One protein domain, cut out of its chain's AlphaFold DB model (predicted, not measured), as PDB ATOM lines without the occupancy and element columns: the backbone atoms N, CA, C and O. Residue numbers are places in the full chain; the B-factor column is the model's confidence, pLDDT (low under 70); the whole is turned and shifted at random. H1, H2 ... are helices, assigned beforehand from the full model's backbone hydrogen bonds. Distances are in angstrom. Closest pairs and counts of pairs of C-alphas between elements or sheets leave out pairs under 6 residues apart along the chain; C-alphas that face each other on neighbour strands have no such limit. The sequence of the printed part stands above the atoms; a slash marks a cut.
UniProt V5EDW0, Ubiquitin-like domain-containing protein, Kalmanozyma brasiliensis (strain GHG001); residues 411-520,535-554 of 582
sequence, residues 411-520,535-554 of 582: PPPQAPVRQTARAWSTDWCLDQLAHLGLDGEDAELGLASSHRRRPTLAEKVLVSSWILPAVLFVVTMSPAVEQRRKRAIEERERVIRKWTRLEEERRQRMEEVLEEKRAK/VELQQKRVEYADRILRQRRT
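This is residues 411 to 520 and 535 to 554 of the 582 residues of the protein "Ubiquitin-like domain-containing protein" of Kalmanozyma brasiliensis (strain GHG001) (UniProt V5EDW0). One long helix, H5, makes the long axis, with the small helices H1, H3 and H4 loosely gathered at its first end and H2 beside it nearer the middle. H6 crosses the middle of H5, while residues 505 to 520, of which 505 to 519 belong to H5, stick out alone. The printed part has 130 residues with six named helices, H1 to H6 in that order, and no named strand; its class is all helix. The whole is loose, with a radius of gyration of the C-alphas of 19.1 A, and only just elongated, spanning 65 by 33 by 24 A.

Start at Pro 411 and pass along residues 411 to 425, which hold no named element, to C-alpha 426 at (171.529, 138.186, 145.937). There H1 begins, residues 426 to 434, 12.2 A long. Next come H2, residues 438 to 444, 9.7 A; H3, residues 457 to 462, 8.7 A; and H4, residues 468 to 476, 11.8 A. Find C-alpha 479 at (164.528, 126.618, 150.307); from there H5 runs 59.3 A to C-alpha 519 at (205.672, 99.038, 182.882). Beyond the cut, H6, residues 535 to 553, runs 27.0 A to C-alpha 553 at (170.294, 110.972, 166.403).

Look first at H1, which touches H5 with residues 480 to 485 of H5 alone. Their closest C-alphas, Ala 434 and Arg 485, are 4.8 A apart, and they run the same way at a steep tilt of 51 degrees. H2 touches no helix, but H2 and H5 are near each other, with 6 pairs of C-alphas within 10 A. H3 and H4 are close but not clearly touching, the closest C-alphas being those of Leu 462 and Leu 468, 6.0 A apart. H4 and H5 only just touch, with 3 pairs of C-alphas within 8 A, and touch only at the corner; C-alphas 475 and 481 are closest, at 6.5 A, and the lines are about perpendicular at 88 degrees. H6 is close to H5 but not clearly touching: the closest C-alphas, Thr 500 and Val 542, are 7.0 A apart, and they run opposite ways at a steep tilt of 47 degrees. In each of H1 to H6 every backbone O i to N i+4 pair is within hydrogen-bond range.

The two C-alphas farthest apart, those of Trp 466 and Lys 520, are 67.1 A apart. Residues 521 to 534 are not printed, and C-alphas 520 and 535 are 26.2 A apart across this cut. Of the links that are printed whole, H2 to H3 is long, with 12 residues. Mean pLDDT of the printed part is 84.5; look for values under 70 at residue 548 and residues 552 to 554.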
ATOM      1  N   PRO A 411     194.042 122.684 170.901       90.00
ATOM      2  CA  PRO A 411     193.491 124.013 170.711       90.00
ATOM      3  C   PRO A 411     191.971 123.918 170.493       90.00
ATOM      4  O   PRO A 411     191.475 122.917 169.967       90.00
ATOM      5  N   PRO A 412     191.205 124.952 170.886       87.38
ATOM      6  CA  PRO A 412     189.763 124.948 170.700       87.38
ATOM      7  C   PRO A 412     189.425 124.784 169.208       87.38
ATOM      8  O   PRO A 412     190.040 125.467 168.378       87.38
ATOM      9  N   PRO A 413     188.452 123.920 168.862       89.75
ATOM     10  CA  PRO A 413     188.091 123.665 167.475       89.75
ATOM     11  C   PRO A 413     187.640 124.966 166.815       89.75
ATOM     12  O   PRO A 413     186.918 125.761 167.419       89.75
ATOM     13  N   GLN A 414     188.091 125.220 165.590       91.69
ATOM     14  CA  GLN A 414     187.680 126.415 164.860       91.69
ATOM     15  C   GLN A 414     186.361 126.185 164.140       91.69
ATOM     16  O   GLN A 414     186.126 125.126 163.570       91.69
ATOM     17  N   ALA A 415     185.503 127.204 164.142       91.62
ATOM     18  CA  ALA A 415     184.288 127.159 163.343       91.62
ATOM     19  C   ALA A 415     184.643 127.102 161.838       91.62
ATOM     20  O   ALA A 415     185.572 127.810 161.419       91.62
ATOM     21  N   PRO A 416     183.904 126.325 161.019       90.88
ATOM     22  CA  PRO A 416     184.121 126.250 159.576       90.88
ATOM     23  C   PRO A 416     184.167 127.640 158.932       90.88
ATOM     24  O   PRO A 416     183.359 128.521 159.247       90.88
ATOM     25  N   VAL A 417     185.108 127.854 158.008       89.38
ATOM     26  CA  VAL A 417     185.250 129.145 157.323       89.38
ATOM     27  C   VAL A 417     184.097 129.336 156.340       89.38
ATOM     28  O   VAL A 417     184.118 128.856 155.210       89.38
ATOM     29  N   ARG A 418     183.100 130.113 156.756       87.38
ATOM     30  CA  ARG A 418     181.959 130.492 155.918       87.38
ATOM     31  C   ARG A 418     182.371 131.585 154.941       87.38
ATOM     32  O   ARG A 418     182.486 132.762 155.296       87.38
ATOM     33  N   GLN A 419     182.603 131.206 153.688       83.19
ATOM     34  CA  GLN A 419     182.889 132.170 152.632       83.19
ATOM     35  C   GLN A 419     181.613 132.948 152.301       83.19
ATOM     36  O   GLN A 419     180.678 132.416 151.714       83.19
ATOM     37  N   THR A 420     181.570 134.227 152.675       79.81
ATOM     38  CA  THR A 420     180.501 135.134 152.236       79.81
ATOM     39  C   THR A 420     180.971 135.896 151.004       79.81
ATOM     40  O   THR A 420     182.098 136.397 150.966       79.81
ATOM     41  N   ALA A 421     180.123 135.983 149.976       82.88
ATOM     42  CA  ALA A 421     180.450 136.736 148.767       82.88
ATOM     43  C   ALA A 421     180.858 138.187 149.114       82.88
ATOM     44  O   ALA A 421     180.223 138.855 149.921       82.88
ATOM     45  N   ARG A 422     181.941 138.715 148.528       77.94
ATOM     46  CA  ARG A 422     182.450 140.057 148.896       77.94
ATOM     47  C   ARG A 422     181.582 141.224 148.405       77.94
ATOM     48  O   ARG A 422     181.730 142.332 148.910       77.94
ATOM     49  N   ALA A 423     180.716 141.000 147.419       84.12
ATOM     50  CA  ALA A 423     179.876 142.034 146.818       84.12
ATOM     51  C   ALA A 423     178.420 141.904 147.278       84.12
ATOM     52  O   ALA A 423     177.965 140.803 147.570       84.12
ATOM     53  N   TRP A 424     177.682 143.019 147.292       83.31
ATOM     54  CA  TRP A 424     176.234 143.055 147.534       83.31
ATOM     55  C   TRP A 424     175.480 142.363 146.384       83.31
ATOM     56  O   TRP A 424     174.923 143.012 145.501       83.31
ATOM     57  N   SER A 425     175.507 141.034 146.365       86.19
ATOM     58  CA  SER A 425     174.745 140.189 145.450       86.19
ATOM     59  C   SER A 425     173.553 139.556 146.168       86.19
ATOM     60  O   SER A 425     173.475 139.520 147.398       86.19
ATOM     61  N   THR A 426     172.609 139.022 145.395       84.75
ATOM     62  CA  THR A 426     171.529 138.186 145.937       84.75
ATOM     63  C   THR A 426     172.089 136.991 146.702       84.75
ATOM     64  O   THR A 426     171.555 136.644 147.751       84.75
ATOM     65  N   ASP A 427     173.201 136.418 146.233       86.25
ATOM     66  CA  ASP A 427     173.884 135.326 146.924       86.25
ATOM     67  C   ASP A 427     174.465 135.759 148.262       86.25
ATOM     68  O   ASP A 427     174.285 135.037 149.233       86.25
ATOM     69  N   TRP A 428     175.054 136.955 148.349       89.94
ATOM     70  CA  TRP A 428     175.511 137.499 149.624       89.94
ATOM     71  C   TRP A 428     174.368 137.631 150.630       89.94
ATOM     72  O   TRP A 428     174.523 137.248 151.783       89.94
ATOM     73  N   CYS A 429     173.207 138.135 150.199       87.19
ATOM     74  CA  CYS A 429     172.040 138.261 151.071       87.19
ATOM     75  C   CYS A 429     171.542 136.887 151.548       87.19
ATOM     76  O   CYS A 429     171.301 136.695 152.737       87.19
ATOM     77  N   LEU A 430     171.448 135.911 150.638       90.19
ATOM     78  CA  LEU A 430     171.066 134.538 150.975       90.19
ATOM     79  C   LEU A 430     172.072 133.878 151.928       90.19
ATOM     80  O   LEU A 430     171.646 133.212 152.866       90.19
ATOM     81  N   ASP A 431     173.374 134.098 151.733       90.88
ATOM     82  CA  ASP A 431     174.420 133.605 152.635       90.88
ATOM     83  C   ASP A 431     174.316 134.264 154.010       90.88
ATOM     84  O   ASP A 431     174.383 133.575 155.022       90.88
ATOM     85  N   GLN A 432     174.109 135.580 154.083       88.62
ATOM     86  CA  GLN A 432     173.937 136.270 155.366       88.62
ATOM     87  C   GLN A 432     172.708 135.763 156.126       88.62
ATOM     88  O   GLN A 432     172.766 135.573 157.336       88.62
ATOM     89  N   LEU A 433     171.606 135.502 155.421       89.06
ATOM     90  CA  LEU A 433     170.394 134.956 156.027       89.06
ATOM     91  C   LEU A 433     170.559 133.488 156.445       89.06
ATOM     92  O   LEU A 433     170.015 133.097 157.474       89.06
ATOM     93  N   ALA A 434     171.315 132.686 155.687       91.38
ATOM     94  CA  ALA A 434     171.582 131.283 156.014       91.38
ATOM     95  C   ALA A 434     172.449 131.131 157.268       91.38
ATOM     96  O   ALA A 434     172.228 130.214 158.057       91.38
ATOM     97  N   HIS A 435     173.404 132.044 157.456       90.81
ATOM     98  CA  HIS A 435     174.330 132.029 158.586       90.81
ATOM     99  C   HIS A 435     173.849 132.842 159.793       90.81
ATOM    100  O   HIS A 435     174.515 132.864 160.828       90.81
ATOM    101  N   LEU A 436     172.684 133.491 159.698       89.44
ATOM    102  CA  LEU A 436     172.145 134.300 160.781       89.44
ATOM    103  C   LEU A 436     171.906 133.436 162.031       89.44
ATOM    104  O   LEU A 436     171.099 132.508 162.016       89.44
ATOM    105  N   GLY A 437     172.605 133.762 163.118       87.06
ATOM    106  CA  GLY A 437     172.513 133.057 164.400       87.06
ATOM    107  C   GLY A 437     173.450 131.855 164.545       87.06
ATOM    108  O   GLY A 437     173.749 131.491 165.678       87.06
ATOM    109  N   LEU A 438     173.990 131.304 163.449       91.25
ATOM    110  CA  LEU A 438     174.910 130.167 163.536       91.25
ATOM    111  C   LEU A 438     176.207 130.536 164.265       91.25
ATOM    112  O   LEU A 438     176.675 129.749 165.069       91.25
ATOM    113  N   ASP A 439     176.751 131.740 164.076       90.06
ATOM    114  CA  ASP A 439     177.970 132.162 164.789       90.06
ATOM    115  C   ASP A 439     177.768 132.232 166.318       90.06
ATOM    116  O   ASP A 439     178.706 132.032 167.090       90.06
ATOM    117  N   GLY A 440     176.537 132.520 166.761       88.94
ATOM    118  CA  GLY A 440     176.163 132.491 168.175       88.94
ATOM    119  C   GLY A 440     176.098 131.062 168.704       88.94
ATOM    120  O   GLY A 440     176.695 130.772 169.735       88.94
ATOM    121  N   GLU A 441     175.453 130.164 167.953       89.94
ATOM    122  CA  GLU A 441     175.427 128.730 168.262       89.94
ATOM    123  C   GLU A 441     176.846 128.133 168.295       89.94
ATOM    124  O   GLU A 441     177.170 127.348 169.179       89.94
ATOM    125  N   ASP A 442     177.720 128.531 167.369       92.56
ATOM    126  CA  ASP A 442     179.097 128.040 167.292       92.56
ATOM    127  C   ASP A 442     179.904 128.488 168.519       92.56
ATOM    128  O   ASP A 442     180.650 127.701 169.105       92.56
ATOM    129  N   ALA A 443     179.702 129.730 168.968       89.31
ATOM    130  CA  ALA A 443     180.294 130.227 170.204       89.31
ATOM    131  C   ALA A 443     179.758 129.494 171.447       89.31
ATOM    132  O   ALA A 443     180.531 129.222 172.367       89.31
ATOM    133  N   GLU A 444     178.467 129.144 171.478       87.38
ATOM    134  CA  GLU A 444     177.859 128.334 172.545       87.38
ATOM    135  C   GLU A 444     178.409 126.900 172.568       87.38
ATOM    136  O   GLU A 444     178.634 126.346 173.644       87.38
ATOM    137  N   LEU A 445     178.721 126.338 171.397       85.31
ATOM    138  CA  LEU A 445     179.415 125.055 171.237       85.31
ATOM    139  C   LEU A 445     180.913 125.134 171.588       85.31
ATOM    140  O   LEU A 445     181.608 124.120 171.597       85.31
ATOM    141  N   GLY A 446     181.428 126.325 171.903       88.06
ATOM    142  CA  GLY A 446     182.831 126.539 172.244       88.06
ATOM    143  C   GLY A 446     183.776 126.525 171.041       88.06
ATOM    144  O   GLY A 446     184.992 126.461 171.251       88.06
ATOM    145  N   LEU A 447     183.240 126.612 169.816       91.25
ATOM    146  CA  LEU A 447     184.023 126.754 168.593       91.25
ATOM    147  C   LEU A 447     184.645 128.154 168.551       91.25
ATOM    148  O   LEU A 447     183.980 129.180 168.721       91.25
ATOM    149  N   ALA A 448     185.951 128.212 168.317       90.19
ATOM    150  CA  ALA A 448     186.658 129.463 168.140       90.19
ATOM    151  C   ALA A 448     186.259 130.083 166.793       90.19
ATOM    152  O   ALA A 448     186.551 129.544 165.725       90.19
ATOM    153  N   SER A 449     185.595 131.241 166.836       87.88
ATOM    154  CA  SER A 449     185.331 132.012 165.620       87.88
ATOM    155  C   SER A 449     186.647 132.555 165.055       87.88
ATOM    156  O   SER A 449     187.357 133.325 165.704       87.88
ATOM    157  N   SER A 450     186.973 132.173 163.819       77.19
ATOM    158  CA  SER A 450     188.154 132.669 163.100       77.19
ATOM    159  C   SER A 450     188.047 134.164 162.770       77.19
ATOM    160  O   SER A 450     189.056 134.839 162.554       77.19
ATOM    161  N   HIS A 451     186.833 134.722 162.775       77.50
ATOM    162  CA  HIS A 451     186.570 136.144 162.585       77.50
ATOM    163  C   HIS A 451     185.625 136.682 163.657       77.50
ATOM    164  O   HIS A 451     184.411 136.508 163.590       77.50
ATOM    165  N   ARG A 452     186.170 137.473 164.587       71.44
ATOM    166  CA  ARG A 452     185.375 138.353 165.454       71.44
ATOM    167  C   ARG A 452     184.879 139.548 164.636       71.44
ATOM    168  O   ARG A 452     185.340 140.679 164.801       71.44
ATOM    169  N   ARG A 453     183.982 139.292 163.684       74.19
ATOM    170  CA  ARG A 453     183.394 140.325 162.832       74.19
ATOM    171  C   ARG A 453     182.526 141.224 163.711       74.19
ATOM    172  O   ARG A 453     181.618 140.760 164.393       74.19
ATOM    173  N   ARG A 454     182.829 142.526 163.745       80.00
ATOM    174  CA  ARG A 454     181.948 143.493 164.413       80.00
ATOM    175  C   ARG A 454     180.621 143.523 163.654       80.00
ATOM    176  O   ARG A 454     180.668 143.721 162.438       80.00
ATOM    177  N   PRO A 455     179.476 143.382 164.344       78.81
ATOM    178  CA  PRO A 455     178.199 143.354 163.665       78.81
ATOM    179  C   PRO A 455     177.977 144.669 162.934       78.81
ATOM    180  O   PRO A 455     178.102 145.755 163.522       78.81
ATOM    181  N   THR A 456     177.691 144.578 161.640       82.25
ATOM    182  CA  THR A 456     177.406 145.760 160.827       82.25
ATOM    183  C   THR A 456     176.088 146.402 161.282       82.25
ATOM    184  O   THR A 456     175.239 145.755 161.894       82.25
ATOM    185  N   LEU A 457     175.881 147.700 161.019       84.69
ATOM    186  CA  LEU A 457     174.601 148.354 161.347       84.69
ATOM    187  C   LEU A 457     173.409 147.631 160.698       84.69
ATOM    188  O   LEU A 457     172.356 147.524 161.318       84.69
ATOM    189  N   ALA A 458     173.600 147.083 159.495       78.56
ATOM    190  CA  ALA A 458     172.599 146.279 158.802       78.56
ATOM    191  C   ALA A 458     172.245 145.000 159.577       78.56
ATOM    192  O   ALA A 458     171.065 144.711 159.754       78.56
ATOM    193  N   GLU A 459     173.237 144.283 160.113       80.19
ATOM    194  CA  GLU A 459     172.999 143.114 160.971       80.19
ATOM    195  C   GLU A 459     172.226 143.496 162.236       80.19
ATOM    196  O   GLU A 459     171.272 142.817 162.594       80.19
ATOM    197  N   LYS A 460     172.541 144.631 162.876       84.12
ATOM    198  CA  LYS A 460     171.776 145.101 164.048       84.12
ATOM    199  C   LYS A 460     170.310 145.398 163.720       84.12
ATOM    200  O   LYS A 460     169.442 145.171 164.558       84.12
ATOM    201  N   VAL A 461     170.033 145.904 162.519       81.31
ATOM    202  CA  VAL A 461     168.664 146.164 162.049       81.31
ATOM    203  C   VAL A 461     167.946 144.851 161.720       81.31
ATOM    204  O   VAL A 461     166.808 144.665 162.150       81.31
ATOM    205  N   LEU A 462     168.612 143.918 161.035       77.06
ATOM    206  CA  LEU A 462     168.069 142.591 160.711       77.06
ATOM    207  C   LEU A 462     167.788 141.749 161.964       77.06
ATOM    208  O   LEU A 462     166.795 141.029 162.002       77.06
ATOM    209  N   VAL A 463     168.617 141.887 163.003       77.75
ATOM    210  CA  VAL A 463     168.464 141.209 164.303       77.75
ATOM    211  C   VAL A 463     167.536 141.983 165.254       77.75
ATOM    212  O   VAL A 463     167.259 141.537 166.367       77.75
ATOM    213  N   SER A 464     166.999 143.137 164.843       85.88
ATOM    214  CA  SER A 464     166.043 143.861 165.683       85.88
ATOM    215  C   SER A 464     164.801 142.998 165.938       85.88
ATOM    216  O   SER A 464     164.273 142.368 165.022       85.88
ATOM    217  N   SER A 465     164.300 142.974 167.181       81.50
ATOM    218  CA  SER A 465     163.219 142.051 167.577       81.50
ATOM    219  C   SER A 465     161.914 142.245 166.795       81.50
ATOM    220  O   SER A 465     161.048 141.378 166.822       81.50
ATOM    221  N   TRP A 466     161.764 143.387 166.121       82.81
ATOM    222  CA  TRP A 466     160.609 143.721 165.292       82.81
ATOM    223  C   TRP A 466     160.731 143.187 163.865       82.81
ATOM    224  O   TRP A 466     159.732 142.794 163.271       82.81
ATOM    225  N   ILE A 467     161.945 143.162 163.315       80.00
ATOM    226  CA  ILE A 467     162.206 142.746 161.932       80.00
ATOM    227  C   ILE A 467     162.535 141.252 161.879       80.00
ATOM    228  O   ILE A 467     162.162 140.581 160.919       80.00
ATOM    229  N   LEU A 468     163.148 140.714 162.938       80.56
ATOM    230  CA  LEU A 468     163.548 139.313 163.037       80.56
ATOM    231  C   LEU A 468     162.404 138.324 162.729       80.56
ATOM    232  O   LEU A 468     162.649 137.416 161.942       80.56
ATOM    233  N   PRO A 469     161.162 138.472 163.242       74.50
ATOM    234  CA  PRO A 469     160.085 137.527 162.937       74.50
ATOM    235  C   PRO A 469     159.684 137.556 161.459       74.50
ATOM    236  O   PRO A 469     159.441 136.510 160.864       74.50
ATOM    237  N   ALA A 470     159.652 138.746 160.851       75.88
ATOM    238  CA  ALA A 470     159.321 138.911 159.438       75.88
ATOM    239  C   ALA A 470     160.436 138.365 158.537       75.88
ATOM    240  O   ALA A 470     160.158 137.680 157.555       75.88
ATOM    241  N   VAL A 471     161.697 138.614 158.894       80.88
ATOM    242  CA  VAL A 471     162.858 138.067 158.186       80.88
ATOM    243  C   VAL A 471     162.899 136.553 158.323       80.88
ATOM    244  O   VAL A 471     163.003 135.881 157.306       80.88
ATOM    245  N   LEU A 472     162.733 136.001 159.529       77.19
ATOM    246  CA  LEU A 472     162.647 134.556 159.747       77.19
ATOM    247  C   LEU A 472     161.506 133.940 158.939       77.19
ATOM    248  O   LEU A 472     161.715 132.905 158.324       77.19
ATOM    249  N   PHE A 473     160.338 134.581 158.877       77.81
ATOM    250  CA  PHE A 473     159.213 134.099 158.075       77.81
ATOM    251  C   PHE A 473     159.525 134.064 156.571       77.81
ATOM    252  O   PHE A 473     159.219 133.090 155.892       77.81
ATOM    253  N   VAL A 474     160.164 135.105 156.031       78.19
ATOM    254  CA  VAL A 474     160.561 135.130 154.612       78.19
ATOM    255  C   VAL A 474     161.693 134.132 154.337       78.19
ATOM    256  O   VAL A 474     161.715 133.483 153.293       78.19
ATOM    257  N   VAL A 475     162.614 133.972 155.288       80.25
ATOM    258  CA  VAL A 475     163.751 133.050 155.206       80.25
ATOM    259  C   VAL A 475     163.307 131.594 155.244       80.25
ATOM    260  O   VAL A 475     163.769 130.813 154.417       80.25
ATOM    261  N   THR A 476     162.394 131.226 156.143       72.94
ATOM    262  CA  THR A 476     161.871 129.852 156.229       72.94
ATOM    263  C   THR A 476     161.071 129.458 154.991       72.94
ATOM    264  O   THR A 476     160.938 128.275 154.698       72.94
ATOM    265  N   MET A 477     160.597 130.435 154.216       75.00
ATOM    266  CA  MET A 477     159.948 130.203 152.924       75.00
ATOM    267  C   MET A 477     160.943 130.057 151.759       75.00
ATOM    268  O   MET A 477     160.538 129.671 150.660       75.00
ATOM    269  N   SER A 478     162.237 130.340 151.961       85.31
ATOM    270  CA  SER A 478     163.270 130.220 150.929       85.31
ATOM    271  C   SER A 478     164.063 128.912 151.075       85.31
ATOM    272  O   SER A 478     164.973 128.827 151.904       85.31
ATOM    273  N   PRO A 479     163.817 127.896 150.226       82.69
ATOM    274  CA  PRO A 479     164.528 126.618 150.307       82.69
ATOM    275  C   PRO A 479     166.027 126.760 150.016       82.69
ATOM    276  O   PRO A 479     166.817 125.933 150.456       82.69
ATOM    277  N   ALA A 480     166.437 127.805 149.288       86.81
ATOM    278  CA  ALA A 480     167.849 128.083 149.046       86.81
ATOM    279  C   ALA A 480     168.579 128.451 150.345       86.81
ATOM    280  O   ALA A 480     169.705 128.006 150.558       86.81
ATOM    281  N   VAL A 481     167.931 129.223 151.225       91.56
ATOM    282  CA  VAL A 481     168.494 129.570 152.536       91.56
ATOM    283  C   VAL A 481     168.523 128.340 153.435       91.56
ATOM    284  O   VAL A 481     169.536 128.088 154.078       91.56
ATOM    285  N   GLU A 482     167.464 127.529 153.416       87.75
ATOM    286  CA  GLU A 482     167.410 126.278 154.180       87.75
ATOM    287  C   GLU A 482     168.525 125.307 153.767       87.75
ATOM    288  O   GLU A 482     169.237 124.800 154.624       87.75
ATOM    289  N   GLN A 483     168.740 125.094 152.465       89.44
ATOM    290  CA  GLN A 483     169.814 124.223 151.975       89.44
ATOM    291  C   GLN A 483     171.204 124.734 152.356       89.44
ATOM    292  O   GLN A 483     172.055 123.941 152.749       89.44
ATOM    293  N   ARG A 484     171.448 126.046 152.244       92.38
ATOM    294  CA  ARG A 484     172.729 126.641 152.656       92.38
ATOM    295  C   ARG A 484     172.936 126.518 154.163       92.38
ATOM    296  O   ARG A 484     174.029 126.170 154.590       92.38
ATOM    297  N   ARG A 485     171.878 126.715 154.954       91.75
ATOM    298  CA  ARG A 485     171.914 126.525 156.406       91.75
ATOM    299  C   ARG A 485     172.170 125.064 156.779       91.75
ATOM    300  O   ARG A 485     172.992 124.825 157.652       91.75
ATOM    301  N   LYS A 486     171.526 124.101 156.108       90.94
ATOM    302  CA  LYS A 486     171.775 122.663 156.315       90.94
ATOM    303  C   LYS A 486     173.230 122.307 156.040       90.94
ATOM    304  O   LYS A 486     173.876 121.782 156.930       90.94
ATOM    305  N   ARG A 487     173.784 122.728 154.898       91.81
ATOM    306  CA  ARG A 487     175.214 122.524 154.593       91.81
ATOM    307  C   ARG A 487     176.135 123.144 155.640       91.81
ATOM    308  O   ARG A 487     177.069 122.492 156.079       91.81
ATOM    309  N   ALA A 488     175.858 124.372 156.081       91.94
ATOM    310  CA  ALA A 488     176.662 125.029 157.113       91.94
ATOM    311  C   ALA A 488     176.590 124.312 158.477       91.94
ATOM    312  O   ALA A 488     177.541 124.374 159.257       91.94
ATOM    313  N   ILE A 489     175.468 123.649 158.776       92.31
ATOM    314  CA  ILE A 489     175.299 122.808 159.965       92.31
ATOM    315  C   ILE A 489     176.022 121.469 159.784       92.31
ATOM    316  O   ILE A 489     176.737 121.069 160.692       92.31
ATOM    317  N   GLU A 490     175.890 120.814 158.631       90.62
ATOM    318  CA  GLU A 490     176.596 119.567 158.297       90.62
ATOM    319  C   GLU A 490     178.120 119.761 158.360       90.62
ATOM    320  O   GLU A 490     178.821 118.977 158.989       90.62
ATOM    321  N   GLU A 491     178.648 120.847 157.785       92.06
ATOM    322  CA  GLU A 491     180.073 121.200 157.864       92.06
ATOM    323  C   GLU A 491     180.528 121.418 159.312       92.06
ATOM    324  O   GLU A 491     181.594 120.950 159.708       92.06
ATOM    325  N   ARG A 492     179.706 122.088 160.129       92.38
ATOM    326  CA  ARG A 492     179.975 122.244 161.564       92.38
ATOM    327  C   ARG A 492     179.991 120.897 162.280       92.38
ATOM    328  O   ARG A 492     180.864 120.667 163.108       92.38
ATOM    329  N   GLU A 493     179.033 120.029 161.985       90.00
ATOM    330  CA  GLU A 493     178.949 118.699 162.585       90.00
ATOM    331  C   GLU A 493     180.147 117.833 162.197       90.00
ATOM    332  O   GLU A 493     180.688 117.165 163.071       90.00
ATOM    333  N   ARG A 494     180.631 117.907 160.951       89.81
ATOM    334  CA  ARG A 494     181.874 117.234 160.539       89.81
ATOM    335  C   ARG A 494     183.073 117.693 161.362       89.81
ATOM    336  O   ARG A 494     183.823 116.854 161.847       89.81
ATOM    337  N   VAL A 495     183.221 119.001 161.581       89.88
ATOM    338  CA  VAL A 495     184.301 119.533 162.433       89.88
ATOM    339  C   VAL A 495     184.173 119.028 163.870       89.88
ATOM    340  O   VAL A 495     185.173 118.652 164.474       89.88
ATOM    341  N   ILE A 496     182.953 118.976 164.415       89.75
ATOM    342  CA  ILE A 496     182.716 118.458 165.769       89.75
ATOM    343  C   ILE A 496     183.071 116.969 165.848       89.75
ATOM    344  O   ILE A 496     183.820 116.603 166.746       89.75
ATOM    345  N   ARG A 497     182.597 116.136 164.910       89.06
ATOM    346  CA  ARG A 497     182.892 114.690 164.876       89.06
ATOM    347  C   ARG A 497     184.387 114.413 164.734       89.06
ATOM    348  O   ARG A 497     184.942 113.590 165.454       89.06
ATOM    349  N   LYS A 498     185.056 115.138 163.836       90.12
ATOM    350  CA  LYS A 498     186.503 115.021 163.652       90.12
ATOM    351  C   LYS A 498     187.249 115.380 164.937       90.12
ATOM    352  O   LYS A 498     188.172 114.680 165.334       90.12
ATOM    353  N   TRP A 499     186.825 116.441 165.622       89.62
ATOM    354  CA  TRP A 499     187.459 116.860 166.870       89.62
ATOM    355  C   TRP A 499     187.189 115.900 168.034       89.62
ATOM    356  O   TRP A 499     188.087 115.670 168.836       89.62
ATOM    357  N   THR A 500     185.991 115.310 168.123       88.75
ATOM    358  CA  THR A 500     185.712 114.269 169.127       88.75
ATOM    359  C   THR A 500     186.582 113.038 168.899       88.75
ATOM    360  O   THR A 500     187.184 112.569 169.859       88.75
ATOM    361  N   ARG A 501     186.748 112.604 167.640       89.38
ATOM    362  CA  ARG A 501     187.639 111.490 167.284       89.38
ATOM    363  C   ARG A 501     189.094 111.773 167.669       89.38
ATOM    364  O   ARG A 501     189.728 110.946 168.309       89.38
ATOM    365  N   LEU A 502     189.605 112.967 167.355       89.56
ATOM    366  CA  LEU A 502     190.974 113.358 167.722       89.56
ATOM    367  C   LEU A 502     191.191 113.434 169.241       89.56
ATOM    368  O   LEU A 502     192.268 113.110 169.732       89.56
ATOM    369  N   GLU A 503     190.190 113.870 170.006       89.19
ATOM    370  CA  GLU A 503     190.280 113.896 171.469       89.19
ATOM    371  C   GLU A 503     190.228 112.480 172.072       89.19
ATOM    372  O   GLU A 503     190.895 112.229 173.076       89.19
ATOM    373  N   GLU A 504     189.475 111.556 171.472       90.19
ATOM    374  CA  GLU A 504     189.448 110.138 171.858       90.19
ATOM    375  C   GLU A 504     190.788 109.453 171.571       90.19
ATOM    376  O   GLU A 504     191.385 108.887 172.487       90.19
ATOM    377  N   GLU A 505     191.326 109.612 170.361       91.19
ATOM    378  CA  GLU A 505     192.647 109.103 169.968       91.19
ATOM    379  C   GLU A 505     193.753 109.651 170.885       91.19
ATOM    380  O   GLU A 505     194.634 108.930 171.356       91.19
ATOM    381  N   ARG A 506     193.673 110.940 171.231       90.62
ATOM    382  CA  ARG A 506     194.583 111.558 172.197       90.62
ATOM    383  C   ARG A 506     194.499 110.906 173.577       90.62
ATOM    384  O   ARG A 506     195.529 110.746 174.232       90.62
ATOM    385  N   ARG A 507     193.292 110.589 174.057       88.38
ATOM    386  CA  ARG A 507     193.098 109.932 175.359       88.38
ATOM    387  C   ARG A 507     193.670 108.526 175.362       88.38
ATOM    388  O   ARG A 507     194.406 108.216 176.293       88.38
ATOM    389  N   GLN A 508     193.416 107.751 174.313       92.19
ATOM    390  CA  GLN A 508     193.987 106.414 174.147       92.19
ATOM    391  C   GLN A 508     195.519 106.466 174.181       92.19
ATOM    392  O   GLN A 508     196.142 105.812 175.011       92.19
ATOM    393  N   ARG A 509     196.141 107.371 173.413       90.81
ATOM    394  CA  ARG A 509     197.605 107.557 173.445       90.81
ATOM    395  C   ARG A 509     198.137 107.998 174.805       90.81
ATOM    396  O   ARG A 509     199.232 107.609 175.205       90.81
ATOM    397  N   MET A 510     197.407 108.849 175.529       87.44
ATOM    398  CA  MET A 510     197.803 109.216 176.892       87.44
ATOM    399  C   MET A 510     197.770 108.007 177.830       87.44
ATOM    400  O   MET A 510     198.671 107.890 178.659       87.44
ATOM    401  N   GLU A 511     196.765 107.139 177.710       91.50
ATOM    402  CA  GLU A 511     196.653 105.903 178.488       91.50
ATOM    403  C   GLU A 511     197.803 104.944 178.156       91.50
ATOM    404  O   GLU A 511     198.518 104.545 179.073       91.50
ATOM    405  N   GLU A 512     198.090 104.706 176.873       93.56
ATOM    406  CA  GLU A 512     199.216 103.876 176.418       93.56
ATOM    407  C   GLU A 512     200.565 104.365 176.961       93.56
ATOM    408  O   GLU A 512     201.347 103.590 177.512       93.56
ATOM    409  N   VAL A 513     200.844 105.673 176.882       90.62
ATOM    410  CA  VAL A 513     202.097 106.239 177.410       90.62
ATOM    411  C   VAL A 513     202.168 106.104 178.937       90.62
ATOM    412  O   VAL A 513     203.253 105.947 179.508       90.62
ATOM    413  N   LEU A 514     201.032 106.185 179.633       89.44
ATOM    414  CA  LEU A 514     200.967 106.044 181.088       89.44
ATOM    415  C   LEU A 514     201.165 104.581 181.509       89.44
ATOM    416  O   LEU A 514     201.882 104.318 182.479       89.44
ATOM    417  N   GLU A 515     200.615 103.634 180.750       92.50
ATOM    418  CA  GLU A 515     200.868 102.202 180.903       92.50
ATOM    419  C   GLU A 515     202.325 101.841 180.603       92.50
ATOM    420  O   GLU A 515     202.948 101.126 181.390       92.50
ATOM    421  N   GLU A 516     202.923 102.409 179.553       93.56
ATOM    422  CA  GLU A 516     204.333 102.200 179.216       93.56
ATOM    423  C   GLU A 516     205.258 102.714 180.334       93.56
ATOM    424  O   GLU A 516     206.200 102.029 180.747       93.56
ATOM    425  N   LYS A 517     204.966 103.897 180.894       89.69
ATOM    426  CA  LYS A 517     205.691 104.428 182.063       89.69
ATOM    427  C   LYS A 517     205.532 103.535 183.289       89.69
ATOM    428  O   LYS A 517     206.506 103.298 184.010       89.69
ATOM    429  N   ARG A 518     204.325 103.008 183.514       89.94
ATOM    430  CA  ARG A 518     204.045 102.070 184.607       89.94
ATOM    431  C   ARG A 518     204.821 100.764 184.433       89.94
ATOM    432  O   ARG A 518     205.395 100.282 185.408       89.94
ATOM    433  N   ALA A 519     204.901 100.235 183.213       93.31
ATOM    434  CA  ALA A 519     205.672  99.038 182.882       93.31
ATOM    435  C   ALA A 519     207.185  99.251 183.053       93.31
ATOM    436  O   ALA A 519     207.887  98.359 183.528       93.31
ATOM    437  N   LYS A 520     207.689 100.452 182.745       94.62
ATOM    438  CA  LYS A 520     209.099 100.834 182.946       94.62
ATOM    439  C   LYS A 520     209.483 101.060 184.415       94.62
ATOM    440  O   LYS A 520     210.659 101.265 184.705       94.62
ATOM    441  N   VAL A 535     191.227 120.858 182.239       72.12
ATOM    442  CA  VAL A 535     190.708 119.515 181.951       72.12
ATOM    443  C   VAL A 535     189.198 119.462 182.169       72.12
ATOM    444  O   VAL A 535     188.473 118.975 181.305       72.12
ATOM    445  N   GLU A 536     188.695 120.048 183.259       74.75
ATOM    446  CA  GLU A 536     187.259 120.036 183.566       74.75
ATOM    447  C   GLU A 536     186.435 120.792 182.507       74.75
ATOM    448  O   GLU A 536     185.341 120.379 182.116       74.75
ATOM    449  N   LEU A 537     186.969 121.907 182.003       72.69
ATOM    450  CA  LEU A 537     186.302 122.731 180.996       72.69
ATOM    451  C   LEU A 537     186.300 122.045 179.622       72.69
ATOM    452  O   LEU A 537     185.316 122.148 178.893       72.69
ATOM    453  N   GLN A 538     187.366 121.311 179.291       71.12
ATOM    454  CA  GLN A 538     187.455 120.493 178.081       71.12
ATOM    455  C   GLN A 538     186.507 119.287 178.157       71.12
ATOM    456  O   GLN A 538     185.747 119.044 177.222       71.12
ATOM    457  N   GLN A 539     186.438 118.612 179.306       78.25
ATOM    458  CA  GLN A 539     185.530 117.486 179.535       78.25
ATOM    459  C   GLN A 539     184.055 117.906 179.428       78.25
ATOM    460  O   GLN A 539     183.274 117.232 178.759       78.25
ATOM    461  N   LYS A 540     183.687 119.076 179.973       79.31
ATOM    462  CA  LYS A 540     182.338 119.653 179.814       79.31
ATOM    463  C   LYS A 540     181.985 119.972 178.360       79.31
ATOM    464  O   LYS A 540     180.820 119.864 177.988       79.31
ATOM    465  N   ARG A 541     182.962 120.371 177.536       74.31
ATOM    466  CA  ARG A 541     182.745 120.620 176.098       74.31
ATOM    467  C   ARG A 541     182.495 119.324 175.341       74.31
ATOM    468  O   ARG A 541     181.556 119.279 174.555       74.31
ATOM    469  N   VAL A 542     183.281 118.283 175.621       75.81
ATOM    470  CA  VAL A 542     183.097 116.950 175.026       75.81
ATOM    471  C   VAL A 542     181.727 116.386 175.399       75.81
ATOM    472  O   VAL A 542     180.967 115.992 174.521       75.81
ATOM    473  N   GLU A 543     181.350 116.443 176.679       79.75
ATOM    474  CA  GLU A 543     180.046 115.951 177.139       79.75
ATOM    475  C   GLU A 543     178.874 116.737 176.519       79.75
ATOM    476  O   GLU A 543     177.833 116.171 176.183       79.75
ATOM    477  N   TYR A 544     179.030 118.053 176.341       73.31
ATOM    478  CA  TYR A 544     178.027 118.878 175.670       73.31
ATOM    479  C   TYR A 544     177.905 118.541 174.177       73.31
ATOM    480  O   TYR A 544     176.783 118.409 173.683       73.31
ATOM    481  N   ALA A 545     179.030 118.365 173.478       73.25
ATOM    482  CA  ALA A 545     179.052 117.966 172.073       73.25
ATOM    483  C   ALA A 545     178.385 116.594 171.870       73.25
ATOM    484  O   ALA A 545     177.495 116.471 171.029       73.25
ATOM    485  N   ASP A 546     178.718 115.607 172.704       75.56
ATOM    486  CA  ASP A 546     178.106 114.274 172.660       75.56
ATOM    487  C   ASP A 546     176.593 114.340 172.949       75.56
ATOM    488  O   ASP A 546     175.769 113.777 172.227       75.56
ATOM    489  N   ARG A 547     176.171 115.146 173.933       78.19
ATOM    490  CA  ARG A 547     174.743 115.358 174.225       78.19
ATOM    491  C   ARG A 547     173.972 115.950 173.038       78.19
ATOM    492  O   ARG A 547     172.833 115.542 172.800       78.19
ATOM    493  N   ILE A 548     174.567 116.898 172.312       68.88
ATOM    494  CA  ILE A 548     173.983 117.503 171.103       68.88
ATOM    495  C   ILE A 548     173.855 116.449 169.992       68.88
ATOM    496  O   ILE A 548     172.787 116.341 169.381       68.88
ATOM    497  N   LEU A 549     174.904 115.650 169.763       72.50
ATOM    498  CA  LEU A 549     174.905 114.579 168.761       72.50
ATOM    499  C   LEU A 549     173.835 113.520 169.072       72.50
ATOM    500  O   LEU A 549     173.052 113.150 168.194       72.50
ATOM    501  N   ARG A 550     173.713 113.101 170.338       72.19
ATOM    502  CA  ARG A 550     172.685 112.144 170.784       72.19
ATOM    503  C   ARG A 550     171.266 112.680 170.631       72.19
ATOM    504  O   ARG A 550     170.403 111.961 170.135       72.19
ATOM    505  N   GLN A 551     171.007 113.934 171.018       70.38
ATOM    506  CA  GLN A 551     169.678 114.533 170.838       70.38
ATOM    507  C   GLN A 551     169.243 114.519 169.370       70.38
ATOM    508  O   GLN A 551     168.078 114.245 169.092       70.38
ATOM    509  N   ARG A 552     170.167 114.746 168.433       65.38
ATOM    510  CA  ARG A 552     169.849 114.765 167.001       65.38
ATOM    511  C   ARG A 552     169.682 113.379 166.388       65.38
ATOM    512  O   ARG A 552     168.726 113.201 165.637       65.38
ATOM    513  N   ARG A 553     170.494 112.388 166.789       69.12
ATOM    514  CA  ARG A 553     170.294 110.972 166.403       69.12
ATOM    515  C   ARG A 553     168.891 110.461 166.745       69.12
ATOM    516  O   ARG A 553     168.360 109.617 166.040       69.12
ATOM    517  N   THR A 554     168.266 110.980 167.807       57.97
ATOM    518  CA  THR A 554     166.900 110.573 168.188       57.97
ATOM    519  C   THR A 554     165.780 111.268 167.406       57.97
ATOM    520  O   THR A 554     164.643 110.804 167.450       57.97
TER     521      THR A 554